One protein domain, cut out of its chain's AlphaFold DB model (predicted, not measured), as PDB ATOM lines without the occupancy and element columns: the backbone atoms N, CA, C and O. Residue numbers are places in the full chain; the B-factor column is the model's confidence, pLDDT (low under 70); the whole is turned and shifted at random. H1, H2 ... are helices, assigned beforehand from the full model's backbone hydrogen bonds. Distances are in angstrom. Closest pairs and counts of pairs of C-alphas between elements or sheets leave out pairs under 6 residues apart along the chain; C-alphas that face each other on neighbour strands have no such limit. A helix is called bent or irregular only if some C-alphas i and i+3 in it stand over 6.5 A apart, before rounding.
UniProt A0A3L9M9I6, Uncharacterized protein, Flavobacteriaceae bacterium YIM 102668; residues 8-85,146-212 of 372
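What this domain is: This is residues 8 to 85 and 146 to 212 of the 372 residues of an uncharacterized protein of Flavobacteriaceae bacterium YIM 102668 (UniProt A0A3L9M9I6). A rounded cluster of crossed helices has H2 in its middle: H6 crosses H2 nearly at a right angle, H7 packs on it at a slant, and H1, H8 and H9 lie more loosely round it. H3 and H4 form a pair at one end of the longest axis, and H5 packs on H7. The printed part has 145 residues with nine named helices, H1 to H9 in chain order, and no named strand, an all helix domain. It is compact, with a radius of gyration of the C-alphas of 14.6 A and spans of 41 by 36 by 33 A.

How they stand to each other: H1, residues 8 to 22, is close to but not clearly touching H2, residues 26 to 39; their closest C-alphas, of Leu 19 and Gln 29, are 6.8 A apart. H3, residues 45 to 51, touches H4, residues 55 to 66, with residues 58 to 62 of H4 alone, at a steep tilt of 52 degrees, opposite ways; the closest C-alphas, of Ile 48 and Ile 58, are 6.5 A apart. H6, residues 146 to 163, touches H2 about perpendicular, at 80 degrees, with the closest C-alphas, of Gly 31 and Gly 158, 3.9 A apart. H7, residues 168 to 185, is the hub, touching H2, H5 and H8, where H5 is residues 78 to 81 and H8 is residues 187 to 199. H7 and H2 run the same way at a shallow tilt of 34 degrees, only just short of steep; the closest C-alphas, of Phe 34 and Gly 175, are 4.3 A apart. H5 touches residues 170 to 178 of H7 alone, with the C-alphas of Phe 79 and Ala 174 closest at 4.5 A. H7 and H8 form a helical hairpin at a steep tilt of 45 degrees; their closest C-alphas, of Gln 183 and Thr 190, are 5.9 A apart. H9, residues 203 to 212, is close to but not clearly touching H2, with the C-alphas of Leu 36 and Phe 209 closest at 6.5 A. H1 and H6 are apart. In H2, H3, H4, H6, H7 and H8 every O i to N i+4 pair is within hydrogen-bond range; in H1 10 of 11 are, in H9 5 of 6, and H5 is too short for such a pair.

Where its parts are: H1 begins at C-alpha 8, (-24.279, 22.984, -57.498), and measures 21.6 A from first to last C-alpha. H2 measures 19.9 A, H4 16.6 A, H6 25.9 A, H7 26.2 A and H8 17.8 A. H9, 15.7 A, ends at C-alpha 212, (-24.999, 32.297, -51.049), and is only just irregular, with C-alphas 209 and 212 6.9 A apart. H3 and H5 are the short ones, of 7 and 4 residues.

The domain as a whole: The two C-alphas farthest apart, of Lys 53 and Ala 163, are 43.3 A apart. Residues 86 to 145 are not printed, and C-alphas 85 and 146 are 23.4 A apart across this cut. The link from H4 to H5, 11 residues, is long. The mean pLDDT of the printed part is 92.2, with residues 8 to 9 under 70.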
ATOM      1  N   ASP A   8     -25.280  23.245 -58.551       54.34
ATOM      2  CA  ASP A   8     -24.279  22.984 -57.498       54.34
ATOM      3  C   ASP A   8     -22.840  23.263 -57.959       54.34
ATOM      4  O   ASP A   8     -21.973  23.633 -57.174       54.34
ATOM      5  N   THR A   9     -22.573  23.133 -59.260       67.38
ATOM      6  CA  THR A   9     -21.263  23.451 -59.843       67.38
ATOM      7  C   THR A   9     -21.115  24.938 -60.160       67.38
ATOM      8  O   THR A   9     -19.992  25.441 -60.213       67.38
ATOM      9  N   VAL A  10     -22.216  25.673 -60.340       87.81
ATOM     10  CA  VAL A  10     -22.185  27.067 -60.806       87.81
ATOM     11  C   VAL A  10     -21.842  28.016 -59.667       87.81
ATOM     12  O   VAL A  10     -20.941  28.839 -59.832       87.81
ATOM     13  N   PHE A  11     -22.502  27.887 -58.507       92.19
ATOM     14  CA  PHE A  11     -22.165  28.727 -57.354       92.19
ATOM     15  C   PHE A  11     -20.744  28.458 -56.880       92.19
ATOM     16  O   PHE A  11     -19.984  29.404 -56.708       92.19
ATOM     17  N   LYS A  12     -20.359  27.181 -56.743       93.88
ATOM     18  CA  LYS A  12     -18.992  26.802 -56.377       93.88
ATOM     19  C   LYS A  12     -17.964  27.456 -57.299       93.88
ATOM     20  O   LYS A  12     -17.070  28.140 -56.822       93.88
ATOM     21  N   THR A  13     -18.135  27.313 -58.616       93.06
ATOM     22  CA  THR A  13     -17.231  27.924 -59.605       93.06
ATOM     23  C   THR A  13     -17.158  29.443 -59.448       93.06
ATOM     24  O   THR A  13     -16.070  30.015 -59.461       93.06
ATOM     25  N   TYR A  14     -18.306  30.107 -59.287       93.25
ATOM     26  CA  TYR A  14     -18.369  31.555 -59.079       93.25
ATOM     27  C   TYR A  14     -17.655  31.982 -57.788       93.25
ATOM     28  O   TYR A  14     -16.889  32.951 -57.775       93.25
ATOM     29  N   PHE A  15     -17.907  31.262 -56.697       95.25
ATOM     30  CA  PHE A  15     -17.385  31.589 -55.381       95.25
ATOM     31  C   PHE A  15     -15.880  31.328 -55.303       95.25
ATOM     32  O   PHE A  15     -15.152  32.207 -54.857       95.25
ATOM     33  N   ASP A  16     -15.394  30.209 -55.845       94.88
ATOM     34  CA  ASP A  16     -13.961  29.904 -55.939       94.88
ATOM     35  C   ASP A  16     -13.215  30.989 -56.729       94.88
ATOM     36  O   ASP A  16     -12.232  31.542 -56.244       94.88
ATOM     37  N   GLN A  17     -13.738  31.402 -57.891       93.38
ATOM     38  CA  GLN A  17     -13.159  32.512 -58.661       93.38
ATOM     39  C   GLN A  17     -13.163  33.833 -57.883       93.38
ATOM     40  O   GLN A  17     -12.276  34.668 -58.059       93.38
ATOM     41  N   THR A  18     -14.170  34.058 -57.041       94.31
ATOM     42  CA  THR A  18     -14.229  35.243 -56.179       94.31
ATOM     43  C   THR A  18     -13.157  35.176 -55.092       94.31
ATOM     44  O   THR A  18     -12.451  36.161 -54.883       94.31
ATOM     45  N   LEU A  19     -12.994  34.024 -54.435       94.75
ATOM     46  CA  LEU A  19     -11.970  33.805 -53.411       94.75
ATOM     47  C   LEU A  19     -10.554  33.936 -53.986       94.75
ATOM     48  O   LEU A  19      -9.710  34.596 -53.381       94.75
ATOM     49  N   GLU A  20     -10.308  33.403 -55.185       92.38
ATOM     50  CA  GLU A  20      -9.048  33.597 -55.909       92.38
ATOM     51  C   GLU A  20      -8.775  35.085 -56.161       92.38
ATOM     52  O   GLU A  20      -7.671  35.576 -55.914       92.38
ATOM     53  N   ARG A  21      -9.797  35.836 -56.592       91.88
ATOM     54  CA  ARG A  21      -9.682  37.284 -56.805       91.88
ATOM     55  C   ARG A  21      -9.447  38.061 -55.521       91.88
ATOM     56  O   ARG A  21      -8.822  39.109 -55.597       91.88
ATOM     57  N   CYS A  22      -9.894  37.587 -54.358       94.94
ATOM     58  CA  CYS A  22      -9.566  38.222 -53.080       94.94
ATOM     59  C   CYS A  22      -8.050  38.237 -52.812       94.94
ATOM     60  O   CYS A  22      -7.560  39.130 -52.116       94.94
ATOM     61  N   GLY A  23      -7.292  37.304 -53.397       93.19
ATOM     62  CA  GLY A  23      -5.842  37.217 -53.219       93.19
ATOM     63  C   GLY A  23      -5.436  36.805 -51.803       93.19
ATOM     64  O   GLY A  23      -4.386  37.228 -51.325       93.19
ATOM     65  N   TRP A  24      -6.284  36.034 -51.121       93.62
ATOM     66  CA  TRP A  24      -5.982  35.460 -49.812       93.62
ATOM     67  C   TRP A  24      -5.198  34.156 -49.926       93.62
ATOM     68  O   TRP A  24      -5.284  33.457 -50.939       93.62
ATOM     69  N   SER A  25      -4.473  33.820 -48.857       95.81
ATOM     70  CA  SER A  25      -3.802  32.530 -48.719       95.81
ATOM     71  C   SER A  25      -4.800  31.370 -48.757       95.81
ATOM     72  O   SER A  25      -5.998  31.536 -48.512       95.81
ATOM     73  N   GLU A  26      -4.299  30.178 -49.076       96.69
ATOM     74  CA  GLU A  26      -5.108  28.957 -49.103       96.69
ATOM     75  C   GLU A  26      -5.745  28.686 -47.730       96.69
ATOM     76  O   GLU A  26      -6.901  28.287 -47.636       96.69
ATOM     77  N   GLU A  27      -5.002  28.961 -46.661       98.12
ATOM     78  CA  GLU A  27      -5.425  28.831 -45.275       98.12
ATOM     79  C   GLU A  27      -6.661  29.701 -45.008       98.12
ATOM     80  O   GLU A  27      -7.709  29.187 -44.622       98.12
ATOM     81  N   VAL A  28      -6.598  31.001 -45.311       98.00
ATOM     82  CA  VAL A  28      -7.747  31.903 -45.127       98.00
ATOM     83  C   VAL A  28      -8.963  31.424 -45.924       98.00
ATOM     84  O   VAL A  28     -10.079  31.455 -45.408       98.00
ATOM     85  N   GLN A  29      -8.772  30.932 -47.153       97.94
ATOM     86  CA  GLN A  29      -9.874  30.397 -47.961       97.94
ATOM     87  C   GLN A  29     -10.518  29.161 -47.316       97.94
ATOM     88  O   GLN A  29     -11.744  29.096 -47.225       97.94
ATOM     89  N   LYS A  30      -9.718  28.205 -46.825       98.44
ATOM     90  CA  LYS A  30     -10.222  26.996 -46.152       98.44
ATOM     91  C   LYS A  30     -10.991  27.325 -44.879       98.44
ATOM     92  O   LYS A  30     -12.085  26.799 -44.688       98.44
ATOM     93  N   GLY A  31     -10.449  28.196 -44.027       98.44
ATOM     94  CA  GLY A  31     -11.124  28.590 -42.791       98.44
ATOM     95  C   GLY A  31     -12.401  29.387 -43.046       98.44
ATOM     96  O   GLY A  31     -13.407  29.158 -42.374       98.44
ATOM     97  N   LEU A  32     -12.402  30.259 -44.060       98.19
ATOM     98  CA  LEU A  32     -13.609  30.956 -44.503       98.19
ATOM     99  C   LEU A  32     -14.673  29.972 -44.978       98.19
ATOM    100  O   LEU A  32     -15.822  30.095 -44.572       98.19
ATOM    101  N   LEU A  33     -14.311  29.001 -45.819       98.12
ATOM    102  CA  LEU A  33     -15.252  28.008 -46.339       98.12
ATOM    103  C   LEU A  33     -15.814  27.114 -45.238       98.12
ATOM    104  O   LEU A  33     -17.021  26.875 -45.217       98.12
ATOM    105  N   PHE A  34     -14.974  26.678 -44.298       98.19
ATOM    106  CA  PHE A  34     -15.433  25.961 -43.114       98.19
ATOM    107  C   PHE A  34     -16.455  26.794 -42.340       98.19
ATOM    108  O   PHE A  34     -17.586  26.359 -42.141       98.19
ATOM    109  N   PHE A  35     -16.107  28.029 -41.970       97.81
ATOM    110  CA  PHE A  35     -17.000  28.849 -41.156       97.81
ATOM    111  C   PHE A  35     -18.254  29.311 -41.912       97.81
ATOM    112  O   PHE A  35     -19.315  29.479 -41.311       97.81
ATOM    113  N   LEU A  36     -18.174  29.473 -43.236       96.88
ATOM    114  CA  LEU A  36     -19.342  29.675 -44.090       96.88
ATOM    115  C   LEU A  36     -20.300  28.491 -43.945       96.88
ATOM    116  O   LEU A  36     -21.473  28.710 -43.668       96.88
ATOM    117  N   GLY A  37     -19.807  27.253 -44.046       95.31
ATOM    118  CA  GLY A  37     -20.604  26.051 -43.786       95.31
ATOM    119  C   GLY A  37     -21.180  26.018 -42.367       95.31
ATOM    120  O   GLY A  37     -22.363  25.735 -42.191       95.31
ATOM    121  N   THR A  38     -20.378  26.397 -41.366       94.25
ATOM    122  CA  THR A  38     -20.794  26.433 -39.954       94.25
ATOM    123  C   THR A  38     -21.899  27.442 -39.662       94.25
ATOM    124  O   THR A  38     -22.655  27.275 -38.715       94.25
ATOM    125  N   SER A  39     -22.005  28.505 -40.450       93.06
ATOM    126  CA  SER A  39     -22.842  29.649 -40.089       93.06
ATOM    127  C   SER A  39     -23.913  29.985 -41.124       93.06
ATOM    128  O   SER A  39     -24.736  30.863 -40.878       93.06
ATOM    129  N   ILE A  40     -23.965  29.271 -42.257       90.31
ATOM    130  CA  ILE A  40     -24.867  29.583 -43.375       90.31
ATOM    131  C   ILE A  40     -26.345  29.589 -42.982       90.31
ATOM    132  O   ILE A  40     -27.106  30.400 -43.504       90.31
ATOM    133  N   VAL A  41     -26.758  28.725 -42.053       87.50
ATOM    134  CA  VAL A  41     -28.126  28.723 -41.524       87.50
ATOM    135  C   VAL A  41     -28.324  29.950 -40.647       87.50
ATOM    136  O   VAL A  41     -29.117  30.825 -40.984       87.50
ATOM    137  N   THR A  42     -27.538  30.064 -39.577       86.06
ATOM    138  CA  THR A  42     -27.631  31.141 -38.587       86.06
ATOM    139  C   THR A  42     -27.563  32.538 -39.215       86.06
ATOM    140  O   THR A  42     -28.344  33.405 -38.841       86.06
ATOM    141  N   ALA A  43     -26.714  32.748 -40.225       86.06
ATOM    142  CA  ALA A  43     -26.575  34.021 -40.936       86.06
ATOM    143  C   ALA A  43     -27.801  34.417 -41.781       86.06
ATOM    144  O   ALA A  43     -27.955  35.588 -42.126       86.06
ATOM    145  N   ASN A  44     -28.641  33.454 -42.174       86.56
ATOM    146  CA  ASN A  44     -29.688  33.662 -43.177       86.56
ATOM    147  C   ASN A  44     -31.106  33.349 -42.677       86.56
ATOM    148  O   ASN A  44     -32.067  33.686 -43.374       86.56
ATOM    149  N   THR A  45     -31.256  32.757 -41.486       86.00
ATOM    150  CA  THR A  45     -32.553  32.382 -40.902       86.00
ATOM    151  C   THR A  45     -33.548  33.541 -40.921       86.00
ATOM    152  O   THR A  45     -34.625  33.399 -41.495       86.00
ATOM    153  N   ASP A  46     -33.180  34.714 -40.401       85.81
ATOM    154  CA  ASP A  46     -34.090  35.865 -40.325       85.81
ATOM    155  C   ASP A  46     -34.576  36.325 -41.704       85.81
ATOM    156  O   ASP A  46     -35.755  36.628 -41.898       85.81
ATOM    157  N   GLN A  47     -33.684  36.331 -42.697       86.94
ATOM    158  CA  GLN A  47     -34.039  36.740 -44.055       86.94
ATOM    159  C   GLN A  47     -35.011  35.743 -44.698       86.94
ATOM    160  O   GLN A  47     -35.975  36.156 -45.345       86.94
ATOM    161  N   ILE A  48     -34.817  34.441 -44.479       88.31
ATOM    162  CA  ILE A  48     -35.698  33.388 -45.003       88.31
ATOM    163  C   ILE A  48     -37.062  33.431 -44.309       88.31
ATOM    164  O   ILE A  48     -38.087  33.431 -44.995       88.31
ATOM    165  N   LEU A  49     -37.085  33.557 -42.978       88.38
ATOM    166  CA  LEU A  49     -38.314  33.683 -42.183       88.38
ATOM    167  C   LEU A  49     -39.107  34.951 -42.529       88.38
ATOM    168  O   LEU A  49     -40.336  34.949 -42.495       88.38
ATOM    169  N   SER A  50     -38.429  36.039 -42.907       89.25
ATOM    170  CA  SER A  50     -39.107  37.261 -43.358       89.25
ATOM    171  C   SER A  50     -39.798  37.096 -44.719       89.25
ATOM    172  O   SER A  50     -40.776  37.788 -45.013       89.25
ATOM    173  N   ARG A  51     -39.298  36.177 -45.556       89.25
ATOM    174  CA  ARG A  51     -39.752  35.972 -46.937       89.25
ATOM    175  C   ARG A  51     -40.828  34.901 -47.050       89.25
ATOM    176  O   ARG A  51     -41.743  35.043 -47.862       89.25
ATOM    177  N   TYR A  52     -40.725  33.846 -46.250       90.38
ATOM    178  CA  TYR A  52     -41.614  32.694 -46.296       90.38
ATOM    179  C   TYR A  52     -42.281  32.476 -44.943       90.38
ATOM    180  O   TYR A  52     -41.656  32.599 -43.900       90.38
ATOM    181  N   LYS A  53     -43.569  32.129 -44.975       89.44
ATOM    182  CA  LYS A  53     -44.353  31.786 -43.776       89.44
ATOM    183  C   LYS A  53     -44.628  30.289 -43.647       89.44
ATOM    184  O   LYS A  53     -45.126  29.854 -42.618       89.44
ATOM    185  N   ASP A  54     -44.367  29.538 -44.712       93.44
ATOM    186  CA  ASP A  54     -44.597  28.101 -44.784       93.44
ATOM    187  C   ASP A  54     -43.348  27.353 -44.307       93.44
ATOM    188  O   ASP A  54     -42.249  27.588 -44.815       93.44
ATOM    189  N   GLU A  55     -43.519  26.476 -43.319       90.94
ATOM    190  CA  GLU A  55     -42.418  25.762 -42.669       90.94
ATOM    191  C   GLU A  55     -41.692  24.812 -43.625       90.94
ATOM    192  O   GLU A  55     -40.461  24.769 -43.628       90.94
ATOM    193  N   ILE A  56     -42.434  24.109 -44.486       93.12
ATOM    194  CA  ILE A  56     -41.851  23.210 -45.488       93.12
ATOM    195  C   ILE A  56     -40.976  24.030 -46.431       93.12
ATOM    196  O   ILE A  56     -39.830  23.665 -46.690       93.12
ATOM    197  N   ARG A  57     -41.467  25.189 -46.882       91.44
ATOM    198  CA  ARG A  57     -40.697  26.071 -47.755       91.44
ATOM    199  C   ARG A  57     -39.444  26.617 -47.076       91.44
ATOM    200  O   ARG A  57     -38.398  26.678 -47.713       91.44
ATOM    201  N   ILE A  58     -39.526  27.002 -45.804       90.94
ATOM    202  CA  ILE A  58     -38.363  27.459 -45.028       90.94
ATOM    203  C   ILE A  58     -37.298  26.354 -44.965       90.94
ATOM    204  O   ILE A  58     -36.125  26.618 -45.230       90.94
ATOM    205  N   GLN A  59     -37.702  25.115 -44.671       89.44
ATOM    206  CA  GLN A  59     -36.790  23.970 -44.617       89.44
ATOM    207  C   GLN A  59     -36.168  23.658 -45.984       89.44
ATOM    208  O   GLN A  59     -34.966  23.409 -46.065       89.44
ATOM    209  N   GLU A  60     -36.948  23.708 -47.069       91.12
ATOM    210  CA  GLU A  60     -36.440  23.537 -48.438       91.12
ATOM    211  C   GLU A  60     -35.354  24.564 -48.783       91.12
ATOM    212  O   GLU A  60     -34.313  24.200 -49.333       91.12
ATOM    213  N   GLU A  61     -35.572  25.836 -48.443       91.19
ATOM    214  CA  GLU A  61     -34.635  26.927 -48.738       91.19
ATOM    215  C   GLU A  61     -33.353  26.818 -47.904       91.19
ATOM    216  O   GLU A  61     -32.251  26.965 -48.433       91.19
ATOM    217  N   LEU A  62     -33.472  26.489 -46.614       90.31
ATOM    218  CA  LEU A  62     -32.313  26.238 -45.754       90.31
ATOM    219  C   LEU A  62     -31.494  25.039 -46.247       90.31
ATOM    220  O   LEU A  62     -30.268  25.125 -46.344       90.31
ATOM    221  N   HIS A  63     -32.152  23.939 -46.626       89.44
ATOM    222  CA  HIS A  63     -31.480  22.774 -47.202       89.44
ATOM    223  C   HIS A  63     -30.800  23.085 -48.535       89.44
ATOM    224  O   HIS A  63     -29.721  22.554 -48.807       89.44
ATOM    225  N   TYR A  64     -31.413  23.927 -49.368       90.12
ATOM    226  CA  TYR A  64     -30.804  24.374 -50.613       90.12
ATOM    227  C   TYR A  64     -29.540  25.200 -50.348       90.12
ATOM    228  O   TYR A  64     -28.494  24.902 -50.922       90.12
ATOM    229  N   LEU A  65     -29.598  26.169 -49.428       90.38
ATOM    230  CA  LEU A  65     -28.448  27.006 -49.069       90.38
ATOM    231  C   LEU A  65     -27.271  26.189 -48.538       90.38
ATOM    232  O   LEU A  65     -26.149  26.379 -49.001       90.38
ATOM    233  N   ILE A  66     -27.522  25.247 -47.624       90.75
ATOM    234  CA  ILE A  66     -26.486  24.354 -47.075       90.75
ATOM    235  C   ILE A  66     -25.803  23.534 -48.182       90.75
ATOM    236  O   ILE A  66     -24.635  23.187 -48.072       90.75
ATOM    237  N   ARG A  67     -26.508  23.208 -49.269       90.88
ATOM    238  CA  ARG A  67     -25.968  22.390 -50.369       90.88
ATOM    239  C   ARG A  67     -25.395  23.216 -51.517       90.88
ATOM    240  O   ARG A  67     -24.933  22.635 -52.496       90.88
ATOM    241  N   LEU A  68     -25.431  24.546 -51.410       90.56
ATOM    242  CA  LEU A  68     -25.167  25.444 -52.529       90.56
ATOM    243  C   LEU A  68     -23.706  25.402 -52.993       90.56
ATOM    244  O   LEU A  68     -23.446  25.437 -54.193       90.56
ATOM    245  N   TYR A  69     -22.752  25.346 -52.057       93.88
ATOM    246  CA  TYR A  69     -21.324  25.264 -52.390       93.88
ATOM    247  C   TYR A  69     -20.866  23.822 -52.620       93.88
ATOM    248  O   TYR A  69     -20.124  23.547 -53.563       93.88
ATOM    249  N   ALA A  70     -21.314  22.893 -51.775       92.19
ATOM    250  CA  ALA A  70     -21.050  21.473 -51.938       92.19
ATOM    251  C   ALA A  70     -22.126  20.618 -51.266       92.19
ATOM    252  O   ALA A  70     -22.716  21.001 -50.257       92.19
ATOM    253  N   LYS A  71     -22.343  19.421 -51.816       86.88
ATOM    254  CA  LYS A  71     -23.239  18.416 -51.240       86.88
ATOM    255  C   LYS A  71     -22.455  17.484 -50.311       86.88
ATOM    256  O   LYS A  71     -21.430  16.957 -50.749       86.88
ATOM    257  N   PRO A  72     -22.936  17.237 -49.079       81.62
ATOM    258  CA  PRO A  72     -22.376  16.198 -48.223       81.62
ATOM    259  C   PRO A  72     -22.396  14.836 -48.922       81.62
ATOM    260  O   PRO A  72     -23.353  14.509 -49.629       81.62
ATOM    261  N   ASN A  73     -21.339  14.050 -48.727       78.69
ATOM    262  CA  ASN A  73     -21.243  12.688 -49.238       78.69
ATOM    263  C   ASN A  73     -21.658  11.706 -48.137       78.69
ATOM    264  O   ASN A  73     -21.036  11.667 -47.083       78.69
ATOM    265  N   GLU A  74     -22.672  10.877 -48.385       77.81
ATOM    266  CA  GLU A  74     -23.134   9.879 -47.406       77.81
ATOM    267  C   GLU A  74     -22.067   8.820 -47.075       77.81
ATOM    268  O   GLU A  74     -22.103   8.222 -46.004       77.81
ATOM    269  N   ALA A  75     -21.102   8.592 -47.973       82.12
ATOM    270  CA  ALA A  75     -20.031   7.618 -47.780       82.12
ATOM    271  C   ALA A  75     -18.814   8.176 -47.023       82.12
ATOM    272  O   ALA A  75     -17.954   7.399 -46.608       82.12
ATOM    273  N   TYR A  76     -18.702   9.498 -46.882       86.00
ATOM    274  CA  TYR A  76     -17.539  10.136 -46.276       86.00
ATOM    275  C   TYR A  76     -17.907  11.482 -45.651       86.00
ATOM    276  O   TYR A  76     -18.284  12.425 -46.350       86.00
ATOM    277  N   ASP A  77     -17.724  11.565 -44.336       90.00
ATOM    278  CA  ASP A  77     -17.868  12.793 -43.568       90.00
ATOM    279  C   ASP A  77     -16.475  13.329 -43.173       90.00
ATOM    280  O   ASP A  77     -15.836  12.741 -42.293       90.00
ATOM    281  N   PRO A  78     -16.004  14.439 -43.781       91.19
ATOM    282  CA  PRO A  78     -14.706  15.038 -43.461       91.19
ATOM    283  C   PRO A  78     -14.624  15.563 -42.024       91.19
ATOM    284  O   PRO A  78     -13.531  15.728 -41.492       91.19
ATOM    285  N   PHE A  79     -15.758  15.808 -41.363       92.62
ATOM    286  CA  PHE A  79     -15.769  16.232 -39.968       92.62
ATOM    287  C   PHE A  79     -15.294  15.127 -39.012       92.62
ATOM    288  O   PHE A  79     -14.799  15.430 -37.930       92.62
ATOM    289  N   ASN A  80     -15.344  13.855 -39.419       92.00
ATOM    290  CA  ASN A  80     -14.787  12.760 -38.618       92.00
ATOM    291  C   ASN A  80     -13.253  12.803 -38.509       92.00
ATOM    292  O   ASN A  80     -12.692  12.134 -37.645       92.00
ATOM    293  N   GLU A  81     -12.575  13.574 -39.363       90.75
ATOM    294  CA  GLU A  81     -11.124  13.788 -39.303       90.75
ATOM    295  C   GLU A  81     -10.734  14.973 -38.406       90.75
ATOM    296  O   GLU A  81      -9.552  15.212 -38.168       90.75
ATOM    297  N   ILE A  82     -11.722  15.721 -37.910       92.56
ATOM    298  CA  ILE A  82     -11.531  16.973 -37.184       92.56
ATOM    299  C   ILE A  82     -11.693  16.736 -35.686       92.56
ATOM    300  O   ILE A  82     -12.757  16.347 -35.200       92.56
ATOM    301  N   GLU A  83     -10.662  17.088 -34.923       92.38
ATOM    302  CA  GLU A  83     -10.827  17.364 -33.502       92.38
ATOM    303  C   GLU A  83     -11.439  18.759 -33.358       92.38
ATOM    304  O   GLU A  83     -10.933  19.745 -33.893       92.38
ATOM    305  N   ALA A  84     -12.571  18.857 -32.664       90.62
ATOM    306  CA  ALA A  84     -13.332  20.103 -32.619       90.62
ATOM    307  C   ALA A  84     -12.699  21.174 -31.714       90.62
ATOM    308  O   ALA A  84     -12.916  22.363 -31.940       90.62
ATOM    309  N   THR A  85     -11.901  20.776 -30.717       92.75
ATOM    310  CA  THR A  85     -11.341  21.676 -29.697       92.75
ATOM    311  C   THR A  85     -10.559  22.864 -30.274       92.75
ATOM    312  O   THR A  85     -10.864  23.985 -29.874       92.75
ATOM    313  N   LEU A 146     -10.619  44.904 -36.724       92.62
ATOM    314  CA  LEU A 146     -11.617  43.875 -37.014       92.62
ATOM    315  C   LEU A 146     -11.201  42.990 -38.192       92.62
ATOM    316  O   LEU A 146     -11.284  41.769 -38.110       92.62
ATOM    317  N   HIS A 147     -10.708  43.597 -39.274       94.50
ATOM    318  CA  HIS A 147     -10.250  42.864 -40.449       94.50
ATOM    319  C   HIS A 147      -9.076  41.937 -40.113       94.50
ATOM    320  O   HIS A 147      -9.095  40.770 -40.497       94.50
ATOM    321  N   ARG A 148      -8.094  42.416 -39.337       94.44
ATOM    322  CA  ARG A 148      -6.967  41.598 -38.870       94.44
ATOM    323  C   ARG A 148      -7.440  40.424 -38.015       94.44
ATOM    324  O   ARG A 148      -6.958  39.312 -38.203       94.44
ATOM    325  N   LEU A 149      -8.400  40.653 -37.117       96.88
ATOM    326  CA  LEU A 149      -8.991  39.583 -36.316       96.88
ATOM    327  C   LEU A 149      -9.733  38.561 -37.195       96.88
ATOM    328  O   LEU A 149      -9.573  37.363 -36.984       96.88
ATOM    329  N   ASN A 150     -10.487  39.009 -38.211       97.38
ATOM    330  CA  ASN A 150     -11.130  38.111 -39.177       97.38
ATOM    331  C   ASN A 150     -10.093  37.248 -39.918       97.38
ATOM    332  O   ASN A 150     -10.266  36.037 -40.006       97.38
ATOM    333  N   ILE A 151      -9.013  37.856 -40.425       97.06
ATOM    334  CA  ILE A 151      -7.935  37.135 -41.120       97.06
ATOM    335  C   ILE A 151      -7.304  36.102 -40.190       97.06
ATOM    336  O   ILE A 151      -7.235  34.936 -40.561       97.06
ATOM    337  N   LYS A 152      -6.924  36.498 -38.968       97.38
ATOM    338  CA  LYS A 152      -6.314  35.596 -37.982       97.38
ATOM    339  C   LYS A 152      -7.229  34.415 -37.643       97.38
ATOM    340  O   LYS A 152      -6.771  33.277 -37.575       97.38
ATOM    341  N   PHE A 153      -8.528  34.677 -37.504       98.38
ATOM    342  CA  PHE A 153      -9.541  33.655 -37.259       98.38
ATOM    343  C   PHE A 153      -9.636  32.619 -38.379       98.38
ATOM    344  O   PHE A 153      -9.505  31.421 -38.126       98.38
ATOM    345  N   PHE A 154      -9.824  33.075 -39.619       98.44
ATOM    346  CA  PHE A 154      -9.936  32.165 -40.756       98.44
ATOM    347  C   PHE A 154      -8.613  31.467 -41.063       98.44
ATOM    348  O   PHE A 154      -8.607  30.282 -41.376       98.44
ATOM    349  N   GLU A 155      -7.486  32.160 -40.933       98.19
ATOM    350  CA  GLU A 155      -6.173  31.570 -41.156       98.19
ATOM    351  C   GLU A 155      -5.882  30.440 -40.163       98.19
ATOM    352  O   GLU A 155      -5.437  29.378 -40.585       98.19
ATOM    353  N   TYR A 156      -6.192  30.608 -38.876       98.31
ATOM    354  CA  TYR A 156      -5.949  29.573 -37.866       98.31
ATOM    355  C   TYR A 156      -6.761  28.299 -38.111       98.31
ATOM    356  O   TYR A 156      -6.204  27.200 -38.133       98.31
ATOM    357  N   ILE A 157      -8.068  28.442 -38.357       98.19
ATOM    358  CA  ILE A 157      -8.922  27.303 -38.722       98.19
ATOM    359  C   ILE A 157      -8.402  26.674 -40.021       98.19
ATOM    360  O   ILE A 157      -8.267  25.459 -40.129       98.19
ATOM    361  N   GLY A 158      -8.048  27.502 -41.001       98.31
ATOM    362  CA  GLY A 158      -7.514  27.073 -42.283       98.31
ATOM    363  C   GLY A 158      -6.215  26.283 -42.211       98.31
ATOM    364  O   GLY A 158      -6.085  25.270 -42.894       98.31
ATOM    365  N   GLN A 159      -5.266  26.722 -41.383       98.38
ATOM    366  CA  GLN A 159      -4.004  26.026 -41.131       98.38
ATOM    367  C   GLN A 159      -4.259  24.635 -40.554       98.38
ATOM    368  O   GLN A 159      -3.669  23.661 -41.023       98.38
ATOM    369  N   TYR A 160      -5.178  24.536 -39.591       98.00
ATOM    370  CA  TYR A 160      -5.569  23.259 -39.007       98.00
ATOM    371  C   TYR A 160      -6.188  22.318 -40.055       98.00
ATOM    372  O   TYR A 160      -5.723  21.193 -40.227       98.00
ATOM    373  N   LEU A 161      -7.153  22.798 -40.845       98.12
ATOM    374  CA  LEU A 161      -7.795  22.007 -41.906       98.12
ATOM    375  C   LEU A 161      -6.818  21.601 -43.019       98.12
ATOM    376  O   LEU A 161      -6.899  20.501 -43.565       98.12
ATOM    377  N   LYS A 162      -5.862  22.474 -43.351       97.62
ATOM    378  CA  LYS A 162      -4.807  22.186 -44.326       97.62
ATOM    379  C   LYS A 162      -3.856  21.099 -43.834       97.62
ATOM    380  O   LYS A 162      -3.438  20.268 -44.639       97.62
ATOM    381  N   ALA A 163      -3.528  21.081 -42.541       97.56
ATOM    382  CA  ALA A 163      -2.706  20.029 -41.943       97.56
ATOM    383  C   ALA A 163      -3.385  18.648 -42.009       97.56
ATOM    384  O   ALA A 163      -2.695  17.638 -42.091       97.56
ATOM    385  N   LEU A 164      -4.721  18.619 -42.051       96.94
ATOM    386  CA  LEU A 164      -5.531  17.420 -42.291       96.94
ATOM    387  C   LEU A 164      -5.695  17.084 -43.785       96.94
ATOM    388  O   LEU A 164      -6.382  16.134 -44.133       96.94
ATOM    389  N   HIS A 165      -5.065  17.845 -44.686       96.62
ATOM    390  CA  HIS A 165      -5.145  17.667 -46.140       96.62
ATOM    391  C   HIS A 165      -6.560  17.776 -46.732       96.62
ATOM    392  O   HIS A 165      -6.809  17.272 -47.828       96.62
ATOM    393  N   LEU A 166      -7.465  18.489 -46.056       96.44
ATOM    394  CA  LEU A 166      -8.815  18.719 -46.560       96.44
ATOM    395  C   LEU A 166      -8.807  19.746 -47.699       96.44
ATOM    396  O   LEU A 166      -8.208  20.824 -47.599       96.44
ATOM    397  N   ASP A 167      -9.492  19.433 -48.796       95.62
ATOM    398  CA  ASP A 167      -9.752  20.381 -49.875       95.62
ATOM    399  C   ASP A 167     -10.866  21.384 -49.508       95.62
ATOM    400  O   ASP A 167     -11.542  21.271 -48.488       95.62
ATOM    401  N   ASN A 168     -11.070  22.400 -50.346       96.06
ATOM    402  CA  ASN A 168     -12.060  23.454 -50.104       96.06
ATOM    403  C   ASN A 168     -13.506  22.930 -49.988       96.06
ATOM    404  O   ASN A 168     -14.297  23.453 -49.200       96.06
ATOM    405  N   THR A 169     -13.846  21.882 -50.741       95.38
ATOM    406  CA  THR A 169     -15.158  21.225 -50.683       95.38
ATOM    407  C   THR A 169     -15.325  20.511 -49.346       95.38
ATOM    408  O   THR A 169     -16.339  20.690 -48.672       95.38
ATOM    409  N   GLN A 170     -14.313  19.744 -48.942       96.56
ATOM    410  CA  GLN A 170     -14.291  19.026 -47.672       96.56
ATOM    411  C   GLN A 170     -14.340  19.993 -46.485       96.56
ATOM    412  O   GLN A 170     -15.111  19.753 -45.562       96.56
ATOM    413  N   CYS A 171     -13.613  21.116 -46.529       97.44
ATOM    414  CA  CYS A 171     -13.666  22.154 -45.495       97.44
ATOM    415  C   CYS A 171     -15.085  22.706 -45.309       97.44
ATOM    416  O   CYS A 171     -15.571  22.781 -44.183       97.44
ATOM    417  N   TYR A 172     -15.771  23.060 -46.402       97.38
ATOM    418  CA  TYR A 172     -17.145  23.567 -46.337       97.38
ATOM    419  C   TYR A 172     -18.122  22.531 -45.763       97.38
ATOM    420  O   TYR A 172     -18.901  22.846 -44.863       97.38
ATOM    421  N   VAL A 173     -18.055  21.282 -46.242       95.81
ATOM    422  CA  VAL A 173     -18.905  20.185 -45.745       95.81
ATOM    423  C   VAL A 173     -18.625  19.895 -44.269       95.81
ATOM    424  O   VAL A 173     -19.561  19.732 -43.491       95.81
ATOM    425  N   ALA A 174     -17.358  19.904 -43.857       96.44
ATOM    426  CA  ALA A 174     -16.989  19.723 -42.461       96.44
ATOM    427  C   ALA A 174     -17.559  20.834 -41.567       96.44
ATOM    428  O   ALA A 174     -18.015  20.559 -40.459       96.44
ATOM    429  N   GLY A 175     -17.602  22.073 -42.066       96.19
ATOM    430  CA  GLY A 175     -18.241  23.197 -41.387       96.19
ATOM    431  C   GLY A 175     -19.738  22.992 -41.153       96.19
ATOM    432  O   GLY A 175     -20.230  23.260 -40.056       96.19
ATOM    433  N   ILE A 176     -20.456  22.469 -42.153       94.50
ATOM    434  CA  ILE A 176     -21.881  22.113 -42.036       94.50
ATOM    435  C   ILE A 176     -22.086  21.045 -40.964       94.50
ATOM    436  O   ILE A 176     -22.967  21.182 -40.116       94.50
ATOM    437  N   ASN A 177     -21.272  19.992 -40.982       93.56
ATOM    438  CA  ASN A 177     -21.411  18.879 -40.047       93.56
ATOM    439  C   ASN A 177     -21.018  19.290 -38.617       93.56
ATOM    440  O   ASN A 177     -21.689  18.895 -37.662       93.56
ATOM    441  N   TYR A 178     -20.022  20.176 -38.469       93.00
ATOM    442  CA  TYR A 178     -19.725  20.856 -37.204       93.00
ATOM    443  C   TYR A 178     -20.967  21.591 -36.684       93.00
ATOM    444  O   TYR A 178     -21.372  21.373 -35.541       93.00
ATOM    445  N   TYR A 179     -21.615  22.407 -37.525       90.88
ATOM    446  CA  TYR A 179     -22.832  23.124 -37.136       90.88
ATOM    447  C   TYR A 179     -23.949  22.175 -36.724       90.88
ATOM    448  O   TYR A 179     -24.504  22.341 -35.648       90.88
ATOM    449  N   GLN A 180     -24.256  21.155 -37.526       89.69
ATOM    450  CA  GLN A 180     -25.324  20.201 -37.220       89.69
ATOM    451  C   GLN A 180     -25.104  19.500 -35.875       89.69
ATOM    452  O   GLN A 180     -26.035  19.392 -35.076       89.69
ATOM    453  N   LYS A 181     -23.868  19.071 -35.592       89.81
ATOM    454  CA  LYS A 181     -23.527  18.438 -34.317       89.81
ATOM    455  C   LYS A 181     -23.722  19.404 -33.153       89.81
ATOM    456  O   LYS A 181     -24.481  19.092 -32.239       89.81
ATOM    457  N   TYR A 182     -23.072  20.564 -33.182       88.69
ATOM    458  CA  TYR A 182     -23.091  21.485 -32.045       88.69
ATOM    459  C   TYR A 182     -24.437  22.177 -31.859       88.69
ATOM    460  O   TYR A 182     -24.876  22.346 -30.729       88.69
ATOM    461  N   GLN A 183     -25.159  22.465 -32.937       87.44
ATOM    462  CA  GLN A 183     -26.507  23.016 -32.868       87.44
ATOM    463  C   GLN A 183     -27.510  22.026 -32.250       87.44
ATOM    464  O   GLN A 183     -28.398  22.450 -31.514       87.44
ATOM    465  N   SER A 184     -27.349  20.715 -32.485       86.81
ATOM    466  CA  SER A 184     -28.197  19.684 -31.861       86.81
ATOM    467  C   SER A 184     -27.955  19.510 -30.358       86.81
ATOM    468  O   SER A 184     -28.843  19.048 -29.642       86.81
ATOM    469  N   ILE A 185     -26.761  19.878 -29.884       86.81
ATOM    470  CA  ILE A 185     -26.359  19.793 -28.476       86.81
ATOM    471  C   ILE A 185     -26.683  21.106 -27.753       86.81
ATOM    472  O   ILE A 185     -27.178  21.095 -26.630       86.81
ATOM    473  N   ASP A 186     -26.400  22.233 -28.400       85.88
ATOM    474  CA  ASP A 186     -26.406  23.569 -27.821       85.88
ATOM    475  C   ASP A 186     -26.748  24.615 -28.890       85.88
ATOM    476  O   ASP A 186     -25.886  25.290 -29.465       85.88
ATOM    477  N   PHE A 187     -28.040  24.727 -29.183       85.88
ATOM    478  CA  PHE A 187     -28.551  25.665 -30.176       85.88
ATOM    479  C   PHE A 187     -28.240  27.124 -29.806       85.88
ATOM    480  O   PHE A 187     -27.775  27.891 -30.653       85.88
ATOM    481  N   GLU A 188     -28.491  27.521 -28.557       86.25
ATOM    482  CA  GLU A 188     -28.362  28.914 -28.122       86.25
ATOM    483  C   GLU A 188     -26.902  29.369 -28.073       86.25
ATOM    484  O   GLU A 188     -26.579  30.413 -28.643       86.25
ATOM    485  N   GLY A 189     -26.007  28.579 -27.468       87.38
ATOM    486  CA  GLY A 189     -24.582  28.896 -27.385       87.38
ATOM    487  C   GLY A 189     -23.923  28.938 -28.760       87.38
ATOM    488  O   GLY A 189     -23.211  29.893 -29.085       87.38
ATOM    489  N   THR A 190     -24.231  27.962 -29.620       88.19
ATOM    490  CA  THR A 190     -23.711  27.916 -30.998       88.19
ATOM    491  C   THR A 190     -24.138  29.139 -31.805       88.19
ATOM    492  O   THR A 190     -23.311  29.748 -32.495       88.19
ATOM    493  N   ASN A 191     -25.409  29.539 -31.708       88.75
ATOM    494  CA  ASN A 191     -25.911  30.705 -32.427       88.75
ATOM    495  C   ASN A 191     -25.361  32.016 -31.865       88.75
ATOM    496  O   ASN A 191     -24.955  32.865 -32.653       88.75
ATOM    497  N   PHE A 192     -25.291  32.171 -30.540       89.25
ATOM    498  CA  PHE A 192     -24.717  33.357 -29.900       89.25
ATOM    499  C   PHE A 192     -23.281  33.620 -30.378       89.25
ATOM    500  O   PHE A 192     -22.959  34.726 -30.826       89.25
ATOM    501  N   LEU A 193     -22.432  32.588 -30.350       91.69
ATOM    502  CA  LEU A 193     -21.032  32.704 -30.758       91.69
ATOM    503  C   LEU A 193     -20.883  32.944 -32.268       91.69
ATOM    504  O   LEU A 193     -20.037  33.736 -32.690       91.69
ATOM    505  N   SER A 194     -21.705  32.280 -33.087       92.50
ATOM    506  CA  SER A 194     -21.653  32.418 -34.547       92.50
ATOM    507  C   SER A 194     -22.145  33.790 -35.012       92.50
ATOM    508  O   SER A 194     -21.491  34.421 -35.843       92.50
ATOM    509  N   LEU A 195     -23.260  34.280 -34.459       91.94
ATOM    510  CA  LEU A 195     -23.819  35.595 -34.791       91.94
ATOM    511  C   LEU A 195     -22.864  36.718 -34.410       91.94
ATOM    512  O   LEU A 195     -22.622  37.603 -35.222       91.94
ATOM    513  N   THR A 196     -22.227  36.636 -33.240       93.06
ATOM    514  CA  THR A 196     -21.218  37.625 -32.834       93.06
ATOM    515  C   THR A 196     -20.072  37.717 -33.848       93.06
ATOM    516  O   THR A 196     -19.618  38.819 -34.172       93.06
ATOM    517  N   ILE A 197     -19.617  36.585 -34.403       95.88
ATOM    518  CA  ILE A 197     -18.612  36.582 -35.477       95.88
ATOM    519  C   ILE A 197     -19.175  37.243 -36.738       95.88
ATOM    520  O   ILE A 197     -18.564  38.184 -37.243       95.88
ATOM    521  N   ILE A 198     -20.344  36.801 -37.221       93.38
ATOM    522  CA  ILE A 198     -20.989  37.317 -38.444       93.38
ATOM    523  C   ILE A 198     -21.208  38.837 -38.371       93.38
ATOM    524  O   ILE A 198     -20.857  39.574 -39.299       93.38
ATOM    525  N   ASP A 199     -21.735  39.325 -37.250       90.94
ATOM    526  CA  ASP A 199     -22.085  40.731 -37.043       90.94
ATOM    527  C   ASP A 199     -20.852  41.638 -37.003       90.94
ATOM    528  O   ASP A 199     -20.918  42.823 -37.360       90.94
ATOM    529  N   THR A 200     -19.694  41.069 -36.662       92.75
ATOM    530  CA  THR A 200     -18.404  41.765 -36.586       92.75
ATOM    531  C   THR A 200     -17.451  41.435 -37.731       92.75
ATOM    532  O   THR A 200     -16.275  41.792 -37.691       92.75
ATOM    533  N   LEU A 201     -17.943  40.829 -38.809       94.38
ATOM    534  CA  LEU A 201     -17.171  40.712 -40.039       94.38
ATOM    535  C   LEU A 201     -16.913  42.097 -40.658       94.38
ATOM    536  O   LEU A 201     -17.793  42.962 -40.728       94.38
ATOM    537  N   SER A 202     -15.699  42.310 -41.164       94.38
ATOM    538  CA  SER A 202     -15.406  43.467 -42.016       94.38
ATOM    539  C   SER A 202     -16.214  43.405 -43.329       94.38
ATOM    540  O   SER A 202     -16.651  42.323 -43.735       94.38
ATOM    541  N   PRO A 203     -16.450  44.544 -44.016       94.81
ATOM    542  CA  PRO A 203     -17.317  44.616 -45.193       94.81
ATOM    543  C   PRO A 203     -17.026  43.578 -46.281       94.81
ATOM    544  O   PRO A 203     -17.963  43.065 -46.895       94.81
ATOM    545  N   VAL A 204     -15.756  43.227 -46.507       95.44
ATOM    546  CA  VAL A 204     -15.400  42.186 -47.480       95.44
ATOM    547  C   VAL A 204     -15.850  40.790 -47.061       95.44
ATOM    548  O   VAL A 204     -16.424  40.077 -47.878       95.44
ATOM    549  N   PHE A 205     -15.701  40.412 -45.793       95.81
ATOM    550  CA  PHE A 205     -16.208  39.123 -45.323       95.81
ATOM    551  C   PHE A 205     -17.736  39.118 -45.261       95.81
ATOM    552  O   PHE A 205     -18.342  38.176 -45.757       95.81
ATOM    553  N   LYS A 206     -18.380  40.198 -44.789       94.00
ATOM    554  CA  LYS A 206     -19.853  40.331 -44.837       94.00
ATOM    555  C   LYS A 206     -20.399  40.108 -46.244       94.00
ATOM    556  O   LYS A 206     -21.386  39.404 -46.428       94.00
ATOM    557  N   THR A 207     -19.714  40.671 -47.236       94.44
ATOM    558  CA  THR A 207     -20.049  40.489 -48.648       94.44
ATOM    559  C   THR A 207     -20.035  39.015 -49.045       94.44
ATOM    560  O   THR A 207     -21.022  38.522 -49.582       94.44
ATOM    561  N   LEU A 208     -18.950  38.300 -48.749       95.25
ATOM    562  CA  LEU A 208     -18.810  36.891 -49.121       95.25
ATOM    563  C   LEU A 208     -19.814  35.987 -48.402       95.25
ATOM    564  O   LEU A 208     -20.347  35.068 -49.015       95.25
ATOM    565  N   PHE A 209     -20.131  36.279 -47.140       94.19
ATOM    566  CA  PHE A 209     -21.134  35.527 -46.379       94.19
ATOM    567  C   PHE A 209     -22.568  35.794 -46.860       94.19
ATOM    568  O   PHE A 209     -23.440  34.949 -46.681       94.19
ATOM    569  N   ALA A 210     -22.813  36.917 -47.543       92.19
ATOM    570  CA  ALA A 210     -24.097  37.206 -48.179       92.19
ATOM    571  C   ALA A 210     -24.244  36.600 -49.589       92.19
ATOM    572  O   ALA A 210     -25.360  36.501 -50.107       92.19
ATOM    573  N   TYR A 211     -23.146  36.192 -50.235       93.44
ATOM    574  CA  TYR A 211     -23.171  35.675 -51.608       93.44
ATOM    575  C   TYR A 211     -24.026  34.419 -51.809       93.44
ATOM    576  O   TYR A 211     -24.708  34.383 -52.831       93.44
ATOM    577  N   PRO A 212     -24.090  33.434 -50.889       93.00
ATOM    578  CA  PRO A 212     -24.999  32.297 -51.049       93.00
ATOM    579  C   PRO A 212     -26.461  32.721 -51.242       93.00
ATOM    580  O   PRO A 212     -27.162  32.249 -52.142       93.00
TER     581      PRO A 212